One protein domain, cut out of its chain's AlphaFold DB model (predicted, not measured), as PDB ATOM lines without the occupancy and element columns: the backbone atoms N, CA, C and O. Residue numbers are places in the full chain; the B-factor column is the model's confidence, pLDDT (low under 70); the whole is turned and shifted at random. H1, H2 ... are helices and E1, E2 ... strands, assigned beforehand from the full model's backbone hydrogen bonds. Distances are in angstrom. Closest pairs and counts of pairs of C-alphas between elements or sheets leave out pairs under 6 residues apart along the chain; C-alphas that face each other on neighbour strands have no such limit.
ATOM      1  N   ILE A  22     218.205 147.020 185.192       94.06
ATOM      2  CA  ILE A  22     218.221 147.898 186.368       94.06
ATOM      3  C   ILE A  22     218.443 149.354 185.952       94.06
ATOM      4  O   ILE A  22     219.445 149.705 185.321       94.06
ATOM      5  N   ALA A  23     217.532 150.229 186.372       94.00
ATOM      6  CA  ALA A  23     217.673 151.673 186.256       94.00
ATOM      7  C   ALA A  23     218.409 152.247 187.475       94.00
ATOM      8  O   ALA A  23     218.119 151.877 188.610       94.00
ATOM      9  N   TYR A  24     219.327 153.188 187.251       91.25
ATOM     10  CA  TYR A  24     220.048 153.881 188.322       91.25
ATOM     11  C   TYR A  24     219.765 155.373 188.261       91.25
ATOM     12  O   TYR A  24     219.776 155.955 187.176       91.25
ATOM     13  N   ASP A  25     219.544 155.985 189.418       90.38
ATOM     14  CA  ASP A  25     219.214 157.405 189.522       90.38
ATOM     15  C   ASP A  25     219.750 158.005 190.827       90.38
ATOM     16  O   ASP A  25     220.126 157.276 191.746       90.38
ATOM     17  N   ILE A  26     219.801 159.334 190.908       87.75
ATOM     18  CA  ILE A  26     220.145 160.050 192.133       87.75
ATOM     19  C   ILE A  26     219.087 161.108 192.392       87.75
ATOM     20  O   ILE A  26     218.930 162.060 191.628       87.75
ATOM     21  N   ASN A  27     218.394 160.953 193.512       85.75
ATOM     22  CA  ASN A  27     217.320 161.836 193.921       85.75
ATOM     23  C   ASN A  27     217.724 162.639 195.153       85.75
ATOM     24  O   ASN A  27     218.401 162.149 196.054       85.75
ATOM     25  N   TRP A  28     217.286 163.891 195.200       80.31
ATOM     26  CA  TRP A  28     217.527 164.764 196.339       80.31
ATOM     27  C   TRP A  28     216.353 164.697 197.322       80.31
ATOM     28  O   TRP A  28     215.215 164.987 196.949       80.31
ATOM     29  N   CYS A  29     216.627 164.353 198.583       74.62
ATOM     30  CA  CYS A  29     215.616 164.244 199.634       74.62
ATOM     31  C   CYS A  29     215.648 165.468 200.570       74.62
ATOM     32  O   CYS A  29     216.697 165.809 201.119       74.62
ATOM     33  N   TRP A  30     214.492 166.125 200.760       66.19
ATOM     34  CA  TRP A  30     214.274 167.148 201.798       66.19
ATOM     35  C   TRP A  30     213.444 166.529 202.931       66.19
ATOM     36  O   TRP A  30     212.278 166.199 202.710       66.19
ATOM     37  N   GLY A  31     213.994 166.405 204.142       58.44
ATOM     38  CA  GLY A  31     213.256 165.833 205.275       58.44
ATOM     39  C   GLY A  31     213.857 166.123 206.653       58.44
ATOM     40  O   GLY A  31     214.949 166.673 206.771       58.44
ATOM     41  N   ILE A  38     220.044 160.577 197.691       91.12
ATOM     42  CA  ILE A  38     219.746 159.149 197.660       91.12
ATOM     43  C   ILE A  38     220.176 158.636 196.293       91.12
ATOM     44  O   ILE A  38     219.585 159.015 195.281       91.12
ATOM     45  N   ALA A  39     221.195 157.783 196.255       92.75
ATOM     46  CA  ALA A  39     221.466 157.004 195.057       92.75
ATOM     47  C   ALA A  39     220.538 155.789 195.043       92.75
ATOM     48  O   ALA A  39     220.368 155.130 196.071       92.75
ATOM     49  N   SER A  40     219.948 155.487 193.890       94.69
ATOM     50  CA  SER A  40     218.952 154.432 193.759       94.69
ATOM     51  C   SER A  40     219.256 153.452 192.634       94.69
ATOM     52  O   SER A  40     219.748 153.847 191.578       94.69
ATOM     53  N   ALA A  41     218.908 152.185 192.857       95.88
ATOM     54  CA  ALA A  41     218.837 151.131 191.848       95.88
ATOM     55  C   ALA A  41     217.412 150.566 191.823       95.88
ATOM     56  O   ALA A  41     216.914 150.131 192.856       95.88
ATOM     57  N   ARG A  42     216.765 150.563 190.657       97.19
ATOM     58  CA  ARG A  42     215.367 150.158 190.484       97.19
ATOM     59  C   ARG A  42     215.236 149.072 189.431       97.19
ATOM     60  O   ARG A  42     215.709 149.255 188.311       97.19
ATOM     61  N   LEU A  43     214.523 148.003 189.764       98.06
ATOM     62  CA  LEU A  43     214.068 146.988 188.815       98.06
ATOM     63  C   LEU A  43     212.537 146.934 188.806       98.06
ATOM     64  O   LEU A  43     211.911 146.807 189.854       98.06
ATOM     65  N   GLU A  44     211.940 147.014 187.621       98.06
ATOM     66  CA  GLU A  44     210.500 146.844 187.420       98.06
ATOM     67  C   GLU A  44     210.222 145.482 186.798       98.06
ATOM     68  O   GLU A  44     210.650 145.202 185.675       98.06
ATOM     69  N   ILE A  45     209.465 144.652 187.503       97.88
ATOM     70  CA  ILE A  45     209.012 143.352 187.022       97.88
ATOM     71  C   ILE A  45     207.517 143.459 186.733       97.88
ATOM     72  O   ILE A  45     206.732 143.862 187.588       97.88
ATOM     73  N   ASN A  46     207.114 143.106 185.513       97.62
ATOM     74  CA  ASN A  46     205.715 143.100 185.090       97.62
ATOM     75  C   ASN A  46     205.321 141.675 184.708       97.62
ATOM     76  O   ASN A  46     205.533 141.233 183.579       97.62
ATOM     77  N   ASN A  47     204.778 140.953 185.681       96.62
ATOM     78  CA  ASN A  47     204.364 139.571 185.541       96.62
ATOM     79  C   ASN A  47     203.035 139.467 184.768       96.62
ATOM     80  O   ASN A  47     202.099 140.244 184.970       96.62
ATOM     81  N   ALA A  48     202.948 138.486 183.865       96.19
ATOM     82  CA  ALA A  48     201.814 138.355 182.948       96.19
ATOM     83  C   ALA A  48     200.577 137.703 183.586       96.19
ATOM     84  O   ALA A  48     199.460 137.997 183.161       96.19
ATOM     85  N   LYS A  49     200.766 136.816 184.573       97.25
ATOM     86  CA  LYS A  49     199.669 136.183 185.325       97.25
ATOM     87  C   LYS A  49     199.325 136.980 186.590       97.25
ATOM     88  O   LYS A  49     200.020 137.927 186.966       97.25
ATOM     89  N   SER A  50     198.196 136.660 187.208       97.62
ATOM     90  CA  SER A  50     197.797 137.197 188.517       97.62
ATOM     91  C   SER A  50     198.668 136.636 189.643       97.62
ATOM     92  O   SER A  50     199.366 135.636 189.461       97.62
ATOM     93  N   TYR A  51     198.613 137.263 190.819       97.19
ATOM     94  CA  TYR A  51     199.341 136.787 191.994       97.19
ATOM     95  C   TYR A  51     198.937 135.355 192.360       97.19
ATOM     96  O   TYR A  51     199.794 134.482 192.494       97.19
ATOM     97  N   GLY A  52     197.628 135.089 192.434       96.75
ATOM     98  CA  GLY A  52     197.097 133.763 192.754       96.75
ATOM     99  C   GLY A  52     197.519 132.677 191.761       96.75
ATOM    100  O   GLY A  52     197.863 131.575 192.179       96.75
ATOM    101  N   GLU A  53     197.574 132.988 190.463       97.44
ATOM    102  CA  GLU A  53     198.030 132.028 189.450       97.44
ATOM    103  C   GLU A  53     199.494 131.614 189.647       97.44
ATOM    104  O   GLU A  53     199.812 130.439 189.474       97.44
ATOM    105  N   TYR A  54     200.384 132.533 190.044       96.81
ATOM    106  CA  TYR A  54     201.789 132.191 190.313       96.81
ATOM    107  C   TYR A  54     201.996 131.411 191.613       96.81
ATOM    108  O   TYR A  54     202.981 130.680 191.722       96.81
ATOM    109  N   LEU A  55     201.079 131.522 192.580       95.75
ATOM    110  CA  LEU A  55     201.100 130.667 193.772       95.75
ATOM    111  C   LEU A  55     200.789 129.203 193.432       95.75
ATOM    112  O   LEU A  55     201.307 128.298 194.085       95.75
ATOM    113  N   GLU A  56     199.942 128.966 192.428       96.06
ATOM    114  CA  GLU A  56     199.571 127.622 191.973       96.06
ATOM    115  C   GLU A  56     200.566 127.055 190.950       96.06
ATOM    116  O   GLU A  56     200.906 125.871 191.003       96.06
ATOM    117  N   ASP A  57     201.037 127.894 190.024       96.19
ATOM    118  CA  ASP A  57     201.965 127.532 188.957       96.19
ATOM    119  C   ASP A  57     202.930 128.683 188.629       96.19
ATOM    120  O   ASP A  57     202.604 129.625 187.898       96.19
ATOM    121  N   ILE A  58     204.173 128.538 189.094       96.19
ATOM    122  CA  ILE A  58     205.242 129.524 188.906       96.19
ATOM    123  C   ILE A  58     205.730 129.641 187.448       96.19
ATOM    124  O   ILE A  58     206.570 130.482 187.134       96.19
ATOM    125  N   SER A  59     205.245 128.806 186.523       95.69
ATOM    126  CA  SER A  59     205.698 128.846 185.131       95.69
ATOM    127  C   SER A  59     205.491 130.229 184.493       95.69
ATOM    128  O   SER A  59     204.442 130.861 184.641       95.69
ATOM    129  N   GLY A  60     206.499 130.709 183.761       94.06
ATOM    130  CA  GLY A  60     206.461 132.033 183.129       94.06
ATOM    131  C   GLY A  60     206.575 133.203 184.112       94.06
ATOM    132  O   GLY A  60     206.142 134.308 183.785       94.06
ATOM    133  N   HIS A  61     207.086 132.964 185.320       96.00
ATOM    134  CA  HIS A  61     207.506 134.020 186.234       96.00
ATOM    135  C   HIS A  61     208.786 134.695 185.729       96.00
ATOM    136  O   HIS A  61     209.562 134.073 185.003       96.00
ATOM    137  N   TYR A  62     209.024 135.948 186.129       93.81
ATOM    138  CA  TYR A  62     210.253 136.677 185.792       93.81
ATOM    139  C   TYR A  62     211.526 135.932 186.208       93.81
ATOM    140  O   TYR A  62     212.501 135.866 185.463       93.81
ATOM    141  N   VAL A  63     211.511 135.355 187.411       92.50
ATOM    142  CA  VAL A  63     212.607 134.514 187.898       92.50
ATOM    143  C   VAL A  63     212.485 133.133 187.256       92.50
ATOM    144  O   VAL A  63     211.594 132.358 187.596       92.50
ATOM    145  N   GLU A  64     213.379 132.822 186.322       89.31
ATOM    146  CA  GLU A  64     213.386 131.537 185.623       89.31
ATOM    147  C   GLU A  64     214.033 130.413 186.454       89.31
ATOM    148  O   GLU A  64     214.945 130.629 187.251       89.31
ATOM    149  N   GLY A  65     213.594 129.169 186.232       87.69
ATOM    150  CA  GLY A  65     214.235 127.968 186.791       87.69
ATOM    151  C   GLY A  65     213.911 127.649 188.256       87.69
ATOM    152  O   GLY A  65     214.396 126.638 188.768       87.69
ATOM    153  N   VAL A  66     213.078 128.461 188.907       91.50
ATOM    154  CA  VAL A  66     212.529 128.211 190.249       91.50
ATOM    155  C   VAL A  66     211.333 127.261 190.200       91.50
ATOM    156  O   VAL A  66     210.642 127.145 189.185       91.50
ATOM    157  N   LYS A  67     211.091 126.555 191.305       92.69
ATOM    158  CA  LYS A  67     210.027 125.544 191.424       92.69
ATOM    159  C   LYS A  67     208.795 126.040 192.165       92.69
ATOM    160  O   LYS A  67     207.755 125.388 192.104       92.69
ATOM    161  N   SER A  68     208.915 127.153 192.874       93.75
ATOM    162  CA  SER A  68     207.838 127.743 193.656       93.75
ATOM    163  C   SER A  68     207.974 129.257 193.704       93.75
ATOM    164  O   SER A  68     209.033 129.823 193.424       93.75
ATOM    165  N   TRP A  69     206.883 129.902 194.099       93.88
ATOM    166  CA  TRP A  69     206.867 131.321 194.414       93.88
ATOM    167  C   TRP A  69     207.824 131.664 195.569       93.88
ATOM    168  O   TRP A  69     208.546 132.648 195.474       93.88
ATOM    169  N   ASP A  70     207.932 130.806 196.590       91.81
ATOM    170  CA  ASP A  70     208.877 131.005 197.701       91.81
ATOM    171  C   ASP A  70     210.339 131.056 197.215       91.81
ATOM    172  O   ASP A  70     211.083 131.961 197.588       91.81
ATOM    173  N   GLU A  71     210.744 130.142 196.320       93.19
ATOM    174  CA  GLU A  71     212.093 130.157 195.729       93.19
ATOM    175  C   GLU A  71     212.330 131.426 194.886       93.19
ATOM    176  O   GLU A  71     213.427 131.988 194.895       93.19
ATOM    177  N   ALA A  72     211.305 131.906 194.169       94.50
ATOM    178  CA  ALA A  72     211.379 133.172 193.439       94.50
ATOM    179  C   ALA A  72     211.579 134.361 194.392       94.50
ATOM    180  O   ALA A  72     212.363 135.262 194.109       94.50
ATOM    181  N   HIS A  73     210.899 134.346 195.537       93.50
ATOM    182  CA  HIS A  73     210.969 135.400 196.546       93.50
ATOM    183  C   HIS A  73     212.324 135.453 197.237       93.50
ATOM    184  O   HIS A  73     212.888 136.537 197.376       93.50
ATOM    185  N   GLU A  74     212.886 134.303 197.605       94.12
ATOM    186  CA  GLU A  74     214.255 134.227 198.124       94.12
ATOM    187  C   GLU A  74     215.265 134.777 197.109       94.12
ATOM    188  O   GLU A  74     216.141 135.567 197.468       94.12
ATOM    189  N   TYR A  75     215.100 134.439 195.825       96.38
ATOM    190  CA  TYR A  75     215.928 134.993 194.755       96.38
ATOM    191  C   TYR A  75     215.811 136.520 194.659       96.38
ATOM    192  O   TYR A  75     216.826 137.199 194.519       96.38
ATOM    193  N   LEU A  76     214.603 137.087 194.740       97.62
ATOM    194  CA  LEU A  76     214.399 138.539 194.652       97.62
ATOM    195  C   LEU A  76     214.949 139.286 195.881       97.62
ATOM    196  O   LEU A  76     215.531 140.362 195.726       97.62
ATOM    197  N   VAL A  77     214.862 138.697 197.079       97.69
ATOM    198  CA  VAL A  77     215.507 139.222 198.301       97.69
ATOM    199  C   VAL A  77     217.034 139.223 198.174       97.69
ATOM    200  O   VAL A  77     217.706 140.169 198.592       97.69
ATOM    201  N   ASP A  78     217.607 138.186 197.575       97.56
ATOM    202  CA  ASP A  78     219.039 138.151 197.288       97.56
ATOM    203  C   ASP A  78     219.431 139.168 196.218       97.56
ATOM    204  O   ASP A  78     220.450 139.855 196.342       97.56
ATOM    205  N   LEU A  79     218.616 139.286 195.167       98.00
ATOM    206  CA  LEU A  79     218.865 140.201 194.066       98.00
ATOM    207  C   LEU A  79     218.897 141.642 194.568       98.00
ATOM    208  O   LEU A  79     219.852 142.347 194.258       98.00
ATOM    209  N   VAL A  80     217.939 142.073 195.394       98.06
ATOM    210  CA  VAL A  80     217.919 143.457 195.897       98.06
ATOM    211  C   VAL A  80     219.133 143.779 196.783       98.06
ATOM    212  O   VAL A  80     219.695 144.873 196.695       98.06
ATOM    213  N   GLN A  81     219.634 142.808 197.552       97.88
ATOM    214  CA  GLN A  81     220.895 142.938 198.296       97.88
ATOM    215  C   GLN A  81     222.105 143.079 197.362       97.88
ATOM    216  O   GLN A  81     222.978 143.924 197.568       97.88
ATOM    217  N   ALA A  82     222.160 142.278 196.299       96.75
ATOM    218  CA  ALA A  82     223.222 142.364 195.302       96.75
ATOM    219  C   ALA A  82     223.171 143.681 194.510       96.75
ATOM    220  O   ALA A  82     224.216 144.256 194.199       96.75
ATOM    221  N   MET A  83     221.966 144.181 194.225       96.94
ATOM    222  CA  MET A  83     221.739 145.495 193.626       96.94
ATOM    223  C   MET A  83     222.297 146.606 194.515       96.94
ATOM    224  O   MET A  83     222.982 147.488 194.005       96.94
ATOM    225  N   LEU A  84     222.080 146.536 195.834       96.69
ATOM    226  CA  LEU A  84     222.642 147.488 196.797       96.69
ATOM    227  C   LEU A  84     224.180 147.487 196.776       96.69
ATOM    228  O   LEU A  84     224.798 148.551 196.755       96.69
ATOM    229  N   LEU A  85     224.811 146.311 196.725       95.06
ATOM    230  CA  LEU A  85     226.271 146.195 196.634       95.06
ATOM    231  C   LEU A  85     226.832 146.764 195.327       95.06
ATOM    232  O   LEU A  85     227.863 147.444 195.329       95.06
ATOM    233  N   GLU A  86     226.169 146.489 194.203       93.38
ATOM    234  CA  GLU A  86     226.575 147.044 192.914       93.38
ATOM    235  C   GLU A  86     226.396 148.564 192.884       93.38
ATOM    236  O   GLU A  86     227.308 149.276 192.459       93.38
ATOM    237  N   LEU A  87     225.268 149.061 193.397       92.88
ATOM    238  CA  LEU A  87     225.003 150.482 193.587       92.88
ATOM    239  C   LEU A  87     226.122 151.115 194.424       92.88
ATOM    240  O   LEU A  87     226.736 152.078 193.979       92.88
ATOM    241  N   GLY A  88     226.490 150.524 195.562       90.06
ATOM    242  CA  GLY A  88     227.614 150.988 196.377       90.06
ATOM    243  C   GLY A  88     228.902 151.164 195.577       90.06
ATOM    244  O   GLY A  88     229.565 152.172 195.733       90.06
ATOM    245  N   SER A  89     229.216 150.245 194.660       86.75
ATOM    246  CA  SER A  89     230.446 150.291 193.854       86.75
ATOM    247  C   SER A  89     230.472 151.331 192.724       86.75
ATOM    248  O   SER A  89     231.532 151.556 192.124       86.75
ATOM    249  N   LYS A  90     229.333 151.956 192.399       84.31
ATOM    250  CA  LYS A  90     229.255 152.951 191.325       84.31
ATOM    251  C   LYS A  90     229.872 154.276 191.754       84.31
ATOM    252  O   LYS A  90     229.807 154.695 192.902       84.31
ATOM    253  N   ARG A  91     230.461 154.979 190.784       73.44
ATOM    254  CA  ARG A  91     230.972 156.338 190.983       73.44
ATOM    255  C   ARG A  91     229.869 157.346 190.705       73.44
ATOM    256  O   ARG A  91     229.441 157.501 189.563       73.44
ATOM    257  N   TYR A  92     229.465 158.061 191.742       71.62
ATOM    258  CA  TYR A  92     228.545 159.184 191.643       71.62
ATOM    259  C   TYR A  92     229.369 160.441 191.379       71.62
ATOM    260  O   TYR A  92     230.158 160.861 192.218       71.62
ATOM    261  N   GLY A  93     229.255 161.018 190.182       59.19
ATOM    262  CA  GLY A  93     230.014 162.210 189.773       59.19
ATOM    263  C   GLY A  93     229.560 163.507 190.455       59.19
ATOM    264  O   GLY A  93     229.514 164.539 189.793       59.19
ATOM    265  N   MET A  94     229.152 163.455 191.725       59.88
ATOM    266  CA  MET A  94     228.471 164.544 192.420       59.88
ATOM    267  C   MET A  94     229.350 165.218 193.475       59.88
ATOM    268  O   MET A  94     230.117 164.568 194.176       59.88
ATOM    269  N   GLU A  95     229.178 166.535 193.607       55.50
ATOM    270  CA  GLU A  95     229.790 167.371 194.653       55.50
ATOM    271  C   GLU A  95     229.071 167.260 196.016       55.50
ATOM    272  O   GLU A  95     229.546 167.815 197.004       55.50
ATOM    273  N   GLY A  96     227.924 166.572 196.083       61.16
ATOM    274  CA  GLY A  96     227.142 166.378 197.308       61.16
ATOM    275  C   GLY A  96     227.321 164.984 197.909       61.16
ATOM    276  O   GLY A  96     227.408 164.000 197.180       61.16
ATOM    277  N   GLU A  97     227.323 164.900 199.240       77.50
ATOM    278  CA  GLU A  97     227.436 163.633 199.966       77.50
ATOM    279  C   GLU A  97     226.186 162.759 199.732       77.50
ATOM    280  O   GLU A  97     225.043 163.219 199.849       77.50
ATOM    281  N   ILE A  98     226.407 161.497 199.355       87.94
ATOM    282  CA  ILE A  98     225.366 160.468 199.340       87.94
ATOM    283  C   ILE A  98     225.064 160.108 200.795       87.94
ATOM    284  O   ILE A  98     225.950 159.648 201.510       87.94
ATOM    285  N   GLY A  99     223.827 160.336 201.235       89.44
ATOM    286  CA  GLY A  99     223.387 159.997 202.594       89.44
ATOM    287  C   GLY A  99     222.723 158.625 202.690       89.44
ATOM    288  O   GLY A  99     222.672 158.044 203.774       89.44
ATOM    289  N   GLN A 100     222.245 158.097 201.560       92.56
ATOM    290  CA  GLN A 100     221.580 156.802 201.481       92.56
ATOM    291  C   GLN A 100     221.814 156.150 200.116       92.56
ATOM    292  O   GLN A 100     221.772 156.812 199.075       92.56
ATOM    293  N   LEU A 101     222.009 154.836 200.133       94.69
ATOM    294  CA  LEU A 101     221.854 153.979 198.964       94.69
ATOM    295  C   LEU A 101     220.544 153.207 199.113       94.69
ATOM    296  O   LEU A 101     220.297 152.651 200.180       94.69
ATOM    297  N   SER A 102     219.727 153.163 198.066       95.75
ATOM    298  CA  SER A 102     218.442 152.461 198.087       95.75
ATOM    299  C   SER A 102     218.281 151.596 196.843       95.75
ATOM    300  O   SER A 102     218.170 152.101 195.726       95.75
ATOM    301  N   ALA A 103     218.293 150.281 197.016       97.75
ATOM    302  CA  ALA A 103     217.941 149.347 195.957       97.75
ATOM    303  C   ALA A 103     216.504 148.876 196.163       97.75
ATOM    304  O   ALA A 103     216.139 148.526 197.282       97.75
ATOM    305  N   TYR A 104     215.706 148.834 195.100       97.00
ATOM    306  CA  TYR A 104     214.354 148.299 195.172       97.00
ATOM    307  C   TYR A 104     213.906 147.605 193.884       97.00
ATOM    308  O   TYR A 104     214.330 147.937 192.774       97.00
ATOM    309  N   ILE A 105     213.039 146.615 194.062       98.62
ATOM    310  CA  ILE A 105     212.395 145.838 193.010       98.62
ATOM    311  C   ILE A 105     210.890 145.997 193.196       98.62
ATOM    312  O   ILE A 105     210.377 145.690 194.271       98.62
ATOM    313  N   CYS A 106     210.187 146.438 192.159       98.12
ATOM    314  CA  CYS A 106     208.729 146.480 192.140       98.12
ATOM    315  C   CYS A 106     208.221 145.328 191.269       98.12
ATOM    316  O   CYS A 106     208.405 145.322 190.053       98.12
ATOM    317  N   GLU A 107     207.604 144.336 191.900       98.31
ATOM    318  CA  GLU A 107     207.004 143.184 191.240       98.31
ATOM    319  C   GLU A 107     205.498 143.387 191.090       98.31
ATOM    320  O   GLU A 107     204.742 143.305 192.057       98.31
ATOM    321  N   ASN A 108     205.064 143.663 189.864       98.31
ATOM    322  CA  ASN A 108     203.682 143.964 189.516       98.31
ATOM    323  C   ASN A 108     203.018 142.750 188.859       98.31
ATOM    324  O   ASN A 108     203.581 142.153 187.941       98.31
ATOM    325  N   TYR A 109     201.799 142.425 189.284       98.25
ATOM    326  CA  TYR A 109     200.997 141.317 188.763       98.25
ATOM    327  C   TYR A 109     199.794 141.826 187.957       98.25
ATOM    328  O   TYR A 109     199.320 142.949 188.146       98.25
ATOM    329  N   SER A 110     199.263 140.990 187.059       97.50
ATOM    330  CA  SER A 110     198.177 141.398 186.144       97.50
ATOM    331  C   SER A 110     196.841 141.738 186.826       97.50
ATOM    332  O   SER A 110     196.006 142.427 186.237       97.50
ATOM    333  N   ASP A 111     196.639 141.290 188.066       97.56
ATOM    334  CA  ASP A 111     195.466 141.583 188.900       97.56
ATOM    335  C   ASP A 111     195.598 142.899 189.695       97.56
ATOM    336  O   ASP A 111     194.683 143.278 190.428       97.56
ATOM    337  N   GLY A 112     196.720 143.612 189.543       97.62
ATOM    338  CA  GLY A 112     197.029 144.834 190.285       97.62
ATOM    339  C   GLY A 112     197.644 144.593 191.667       97.62
ATOM    340  O   GLY A 112     197.875 145.559 192.396       97.62
ATOM    341  N   THR A 113     197.923 143.341 192.042       98.31
ATOM    342  CA  THR A 113     198.790 143.022 193.183       98.31
ATOM    343  C   THR A 113     200.211 143.507 192.891       98.31
ATOM    344  O   THR A 113     200.684 143.439 191.756       98.31
ATOM    345  N   MET A 114     200.894 144.003 193.922       98.19
ATOM    346  CA  MET A 114     202.283 144.448 193.836       98.19
ATOM    347  C   MET A 114     203.051 143.963 195.059       98.19
ATOM    348  O   MET A 114     202.499 143.948 196.163       98.19
ATOM    349  N   ILE A 115     204.314 143.598 194.873       98.44
ATOM    350  CA  ILE A 115     205.254 143.315 195.954       98.44
ATOM    351  C   ILE A 115     206.491 144.177 195.735       98.44
ATOM    352  O   ILE A 115     207.080 144.168 194.659       98.44
ATOM    353  N   GLU A 116     206.861 144.953 196.745       98.25
ATOM    354  CA  GLU A 116     208.077 145.759 196.728       98.25
ATOM    355  C   GLU A 116     209.130 145.103 197.613       98.25
ATOM    356  O   GLU A 116     208.858 144.809 198.776       98.25
ATOM    357  N   TYR A 117     210.326 144.902 197.071       98.44
ATOM    358  CA  TYR A 117     211.511 144.475 197.811       98.44
ATOM    359  C   TYR A 117     212.458 145.655 197.874       98.44
ATOM    360  O   TYR A 117     212.717 146.263 196.838       98.44
ATOM    361  N   SER A 118     213.025 145.954 199.034       97.50
ATOM    362  CA  SER A 118     214.027 147.006 199.152       97.50
ATOM    363  C   SER A 118     215.160 146.642 200.101       97.50
ATOM    364  O   SER A 118     214.992 145.887 201.062       97.50
ATOM    365  N   ALA A 119     216.336 147.178 199.786       97.88
ATOM    366  CA  ALA A 119     217.535 147.136 200.599       97.88
ATOM    367  C   ALA A 119     218.110 148.553 200.682       97.88
ATOM    368  O   ALA A 119     218.563 149.107 199.677       97.88
ATOM    369  N   ASP A 120     218.097 149.122 201.881       95.62
ATOM    370  CA  ASP A 120     218.609 150.463 202.150       95.62
ATOM    371  C   ASP A 120     219.900 150.395 202.954       95.62
ATOM    372  O   ASP A 120     219.981 149.645 203.925       95.62
ATOM    373  N   TYR A 121     220.878 151.223 202.589       95.81
ATOM    374  CA  TYR A 121     222.054 151.519 203.399       95.81
ATOM    375  C   TYR A 121     222.071 153.000 203.776       95.81
ATOM    376  O   TYR A 121     222.128 153.866 202.899       95.81
ATOM    377  N   TYR A 122     222.055 153.283 205.077       93.19
ATOM    378  CA  TYR A 122     222.127 154.634 205.626       93.19
ATOM    379  C   TYR A 122     223.576 154.969 205.991       93.19
ATOM    380  O   TYR A 122     224.186 154.337 206.851       93.19
ATOM    381  N   VAL A 123     224.152 155.975 205.328       90.69
ATOM    382  CA  VAL A 123     225.591 156.287 205.439       90.69
ATOM    383  C   VAL A 123     225.951 156.879 206.805       90.69
ATOM    384  O   VAL A 123     227.070 156.717 207.286       90.69
ATOM    385  N   ASN A 124     225.004 157.560 207.450       89.00
ATOM    386  CA  ASN A 124     225.215 158.258 208.720       89.00
ATOM    387  C   ASN A 124     225.524 157.321 209.903       89.00
ATOM    388  O   ASN A 124     226.338 157.674 210.754       89.00
ATOM    389  N   ASP A 125     224.866 156.165 209.978       91.62
ATOM    390  CA  ASP A 125     224.999 155.192 211.066       91.62
ATOM    391  C   ASP A 125     225.461 153.810 210.589       91.62
ATOM    392  O   ASP A 125     225.743 152.928 211.402       91.62
ATOM    393  N   GLY A 126     225.591 153.642 209.274       92.06
ATOM    394  CA  GLY A 126     226.001 152.405 208.644       92.06
ATOM    395  C   GLY A 126     224.935 151.315 208.700       92.06
ATOM    396  O   GLY A 126     225.274 150.157 208.505       92.06
ATOM    397  N   SER A 127     223.673 151.616 209.001       94.38
ATOM    398  CA  SER A 127     222.636 150.587 209.067       94.38
ATOM    399  C   SER A 127     222.236 150.093 207.677       94.38
ATOM    400  O   SER A 127     222.135 150.870 206.725       94.38
ATOM    401  N   ILE A 128     222.000 148.782 207.571       95.75
ATOM    402  CA  ILE A 128     221.407 148.146 206.392       95.75
ATOM    403  C   ILE A 128     220.062 147.560 206.794       95.75
ATOM    404  O   ILE A 128     219.961 146.880 207.821       95.75
ATOM    405  N   VAL A 129     219.029 147.818 205.997       95.06
ATOM    406  CA  VAL A 129     217.678 147.330 206.274       95.06
ATOM    407  C   VAL A 129     217.064 146.716 205.025       95.06
ATOM    408  O   VAL A 129     217.127 147.301 203.949       95.06
ATOM    409  N   LEU A 130     216.458 145.539 205.198       96.81
ATOM    410  CA  LEU A 130     215.627 144.887 204.191       96.81
ATOM    411  C   LEU A 130     214.151 145.100 204.501       96.81
ATOM    412  O   LEU A 130     213.726 144.932 205.650       96.81
ATOM    413  N   PHE A 131     213.369 145.384 203.465       95.56
ATOM    414  CA  PHE A 131     211.915 145.418 203.533       95.56
ATOM    415  C   PHE A 131     211.305 144.636 202.374       95.56
ATOM    416  O   PHE A 131     211.832 144.637 201.264       95.56
ATOM    417  N   VAL A 132     210.184 143.968 202.649       97.38
ATOM    418  CA  VAL A 132     209.329 143.370 201.623       97.38
ATOM    419  C   VAL A 132     207.879 143.690 201.957       97.38
ATOM    420  O   VAL A 132     207.322 143.140 202.910       97.38
ATOM    421  N   GLU A 133     207.264 144.572 201.179       96.62
ATOM    422  CA  GLU A 133     205.889 145.020 201.397       96.62
ATOM    423  C   GLU A 133     204.975 144.491 200.291       96.62
ATOM    424  O   GLU A 133     205.197 144.711 199.101       96.62
ATOM    425  N   GLY A 134     203.920 143.786 200.699       96.88
ATOM    426  CA  GLY A 134     202.867 143.327 199.802       96.88
ATOM    427  C   GLY A 134     201.695 144.306 199.749       96.88
ATOM    428  O   GLY A 134     201.195 144.769 200.775       96.88
ATOM    429  N   TYR A 135     201.176 144.537 198.551       97.69
ATOM    430  CA  TYR A 135     199.976 145.326 198.282       97.69
ATOM    431  C   TYR A 135     198.909 144.440 197.638       97.69
ATOM    432  O   TYR A 135     199.202 143.352 197.153       97.69
ATOM    433  N   GLY A 136     197.646 144.874 197.642       96.94
ATOM    434  CA  GLY A 136     196.557 144.069 197.077       96.94
ATOM    435  C   GLY A 136     196.429 142.710 197.773       96.94
ATOM    436  O   GLY A 136     196.359 142.649 199.005       96.94
ATOM    437  N   GLU A 137     196.409 141.620 197.002       96.06
ATOM    438  CA  GLU A 137     196.261 140.271 197.555       96.06
ATOM    439  C   GLU A 137     197.485 139.777 198.333       96.06
ATOM    440  O   GLU A 137     197.333 138.900 199.190       96.06
ATOM    441  N   ALA A 138     198.669 140.343 198.086       96.00
ATOM    442  CA  ALA A 138     199.907 139.993 198.784       96.00
ATOM    443  C   ALA A 138     200.038 140.667 200.163       96.00
ATOM    444  O   ALA A 138     200.943 140.347 200.938       96.00
ATOM    445  N   LYS A 139     199.135 141.595 200.510       96.81
ATOM    446  CA  LYS A 139     199.223 142.367 201.753       96.81
ATOM    447  C   LYS A 139     199.228 141.477 202.995       96.81
ATOM    448  O   LYS A 139     198.286 140.725 203.241       96.81
ATOM    449  N   GLY A 140     200.280 141.614 203.804       92.12
ATOM    450  CA  GLY A 140     200.482 140.833 205.027       92.12
ATOM    451  C   GLY A 140     200.817 139.355 204.792       92.12
ATOM    452  O   GLY A 140     200.740 138.574 205.738       92.12
ATOM    453  N   LYS A 141     201.151 138.966 203.553       90.69
ATOM    454  CA  LYS A 141     201.547 137.598 203.174       90.69
ATOM    455  C   LYS A 141     203.023 137.487 202.772       90.69
ATOM    456  O   LYS A 141     203.474 136.394 202.451       90.69
ATOM    457  N   THR A 142     203.758 138.596 202.782       91.31
ATOM    458  CA  THR A 142     205.197 138.647 202.504       91.31
ATOM    459  C   THR A 142     206.025 138.338 203.754       91.31
ATOM    460  O   THR A 142     205.501 138.237 204.869       91.31
ATOM    461  N   LEU A 143     207.338 138.174 203.569       91.12
ATOM    462  CA  LEU A 143     208.289 137.948 204.657       91.12
ATOM    463  C   LEU A 143     208.219 139.075 205.693       91.12
ATOM    464  O   LEU A 143     208.272 140.259 205.367       91.12
ATOM    465  N   ASN A 144     208.128 138.696 206.966       91.56
ATOM    466  CA  ASN A 144     208.139 139.658 208.059       91.56
ATOM    467  C   ASN A 144     209.568 140.147 208.362       91.56
ATOM    468  O   ASN A 144     210.564 139.572 207.921       91.56
ATOM    469  N   ARG A 145     209.670 141.193 209.186       89.12
ATOM    470  CA  ARG A 145     210.954 141.807 209.554       89.12
ATOM    471  C   ARG A 145     211.941 140.837 210.217       89.12
ATOM    472  O   ARG A 145     213.140 140.974 210.008       89.12
ATOM    473  N   GLU A 146     211.463 139.888 211.021       92.00
ATOM    474  CA  GLU A 146     212.332 138.915 211.696       92.00
ATOM    475  C   GLU A 146     212.936 137.918 210.704       92.00
ATOM    476  O   GLU A 146     214.125 137.621 210.793       92.00
ATOM    477  N   ALA A 147     212.144 137.446 209.737       93.06
ATOM    478  CA  ALA A 147     212.619 136.586 208.658       93.06
ATOM    479  C   ALA A 147     213.627 137.329 207.770       93.06
ATOM    480  O   ALA A 147     214.715 136.821 207.517       93.06
ATOM    481  N   LEU A 148     213.324 138.572 207.384       94.38
ATOM    482  CA  LEU A 148     214.233 139.394 206.579       94.38
ATOM    483  C   LEU A 148     215.557 139.683 207.293       94.38
ATOM    484  O   LEU A 148     216.612 139.633 206.670       94.38
ATOM    485  N   ALA A 149     215.533 139.911 208.609       92.38
ATOM    486  CA  ALA A 149     216.756 140.083 209.390       92.38
ATOM    487  C   ALA A 149     217.646 138.825 209.393       92.38
ATOM    488  O   ALA A 149     218.862 138.950 209.483       92.38
ATOM    489  N   GLN A 150     217.061 137.626 209.280       93.06
ATOM    490  CA  GLN A 150     217.811 136.368 209.158       93.06
ATOM    491  C   GLN A 150     218.352 136.134 207.740       93.06
ATOM    492  O   GLN A 150     219.315 135.390 207.580       93.06
ATOM    493  N   MET A 151     217.750 136.766 206.729       94.81
ATOM    494  CA  MET A 151     218.162 136.676 205.324       94.81
ATOM    495  C   MET A 151     219.162 137.762 204.903       94.81
ATOM    496  O   MET A 151     219.683 137.704 203.784       94.81
ATOM    497  N   LEU A 152     219.423 138.749 205.767       95.75
ATOM    498  CA  LEU A 152     220.407 139.799 205.524       95.75
ATOM    499  C   LEU A 152     221.820 139.206 205.539       95.75
ATOM    500  O   LEU A 152     222.313 138.767 206.574       95.75
ATOM    501  N   ASN A 153     222.476 139.234 204.383       95.31
ATOM    502  CA  ASN A 153     223.823 138.700 204.179       95.31
ATOM    503  C   ASN A 153     224.845 139.781 203.805       95.31
ATOM    504  O   ASN A 153     225.995 139.462 203.506       95.31
ATOM    505  N   VAL A 154     224.431 141.047 203.805       92.62
ATOM    506  CA  VAL A 154     225.288 142.191 203.492       92.62
ATOM    507  C   VAL A 154     225.588 142.972 204.759       92.62
ATOM    508  O   VAL A 154     224.683 143.234 205.556       92.62
ATOM    509  N   SER A 155     226.843 143.382 204.919       92.06
ATOM    510  CA  SER A 155     227.274 144.259 206.000       92.06
ATOM    511  C   SER A 155     227.832 145.592 205.480       92.06
ATOM    512  O   SER A 155     228.129 145.739 204.291       92.06
ATOM    513  N   PRO A 156     227.955 146.615 206.344       90.06
ATOM    514  CA  PRO A 156     228.401 147.948 205.931       90.06
ATOM    515  C   PRO A 156     229.793 147.952 205.296       90.06
ATOM    516  O   PRO A 156     230.049 148.719 204.373       90.06
ATOM    517  N   GLU A 157     230.690 147.079 205.755       90.94
ATOM    518  CA  GLU A 157     232.036 146.911 205.203       90.94
ATOM    519  C   GLU A 157     232.068 146.363 203.766       90.94
ATOM    520  O   GLU A 157     233.084 146.515 203.081       90.94
ATOM    521  N   ASP A 158     230.972 145.772 203.285       89.69
ATOM    522  CA  ASP A 158     230.849 145.326 201.898       89.69
ATOM    523  C   ASP A 158     230.517 146.481 200.934       89.69
ATOM    524  O   ASP A 158     230.732 146.361 199.718       89.69
ATOM    525  N   ILE A 159     230.012 147.608 201.454       88.69
ATOM    526  CA  ILE A 159     229.592 148.773 200.668       88.69
ATOM    527  C   ILE A 159     230.808 149.633 200.303       88.69
ATOM    528  O   ILE A 159     231.569 150.090 201.154       88.69
TER     529      ILE A 159
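Overview. This is residues 22 to 31 and 38 to 159 of the 161 residues of an uncharacterized protein of Alloprevotella sp (UniProt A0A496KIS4). A twisted sheet of five long strands has one long helix, H2, laid slantwise over one of its faces. Two short helices lie at its margins: H1 beyond one end of the strands, and H3 beside edge strand E5. The printed part has 132 residues, with three named helices and five named strands in the order E1 E2 H1 H2 E3 E4 E5 H3; the class is mixed, helices and strands. The sheet is mixed, in the order E1 E2 E3 E4 E5, with E2 and E3 parallel and the other neighbours antiparallel. The whole is compact, with a radius of gyration of the C-alphas of 15.5 A, yet elongated, spanning 49 by 29 by 27 A.

Along the chain. E1, residues 23 to 31, begins at C-alpha 23 (217.673, 151.673, 186.256) and is 24.1 A long. E2, residues 38 to 46, measures 24.7 A. H1 is residues 51 to 56, 9.2 A. H2, residues 69 to 89, runs 30.3 A from C-alpha 69 (206.867, 131.321, 194.414). E3, residues 98 to 108, measures 29.0 A; E4, residues 114 to 122, 25.2 A; E5, residues 128 to 135, 23.1 A. H3, residues 145 to 151, is 9.8 A long and ends at C-alpha 151 (218.162, 136.676, 205.324).

Arrangement. E1 and E2 are antiparallel at 127 degrees, with N 25 and O 40 3.0 A apart, within hydrogen-bond range. E2 and E3 are parallel at 7 degrees, with N 41 and O 102 at 3.0 A. E2, H1 H2, E3 form a strand-helix-strand unit, two parallel neighbour strands with helices between, and its crossover is right-handed. E3 E4 E5 form a meander, each strand the antiparallel neighbour of the one before; both its pairs are hairpins, with N 103 and O 119 at 2.9 A and N 118 and O 131 at 2.9 A. In a two-layer arrangement, helices on one face of a sheet, H2 is on the sheet at a height of 8.4 A. It lies over E3, E4 and, only just, with 3 C-alphas, E2. On the local plane it stands at 32 degrees to E4, only just slantwise to the strands. The closest C-alphas of H2 and E3 are those of Leu 84 and Ala 103, 5.1 A. H1 is not on the sheet; it is close to H2 but not clearly touching, with Leu 55 and Trp 69 the closest C-alphas at 5.8 A. H3 only grazes the sheet with residues 145 to 151; the closest C-alphas of H3 and E5 are those of Leu 148 and Leu 130, 6.1 A. In H1, H2 and H3 every O i to N i+4 pair is within hydrogen-bond range.

Size, cuts and confidence. The two C-alphas farthest apart are those of Glu 56 and Glu 95, 50.0 A. Residues 32 to 37 are not printed, and C-alphas 31 and 38 are 12.0 A apart across the cut. H1 to H2 is a long link of 12 residues, 57 to 68. The mean pLDDT of the printed part is 92.2, and residues 30 to 31 and 93 to 96 are under 70.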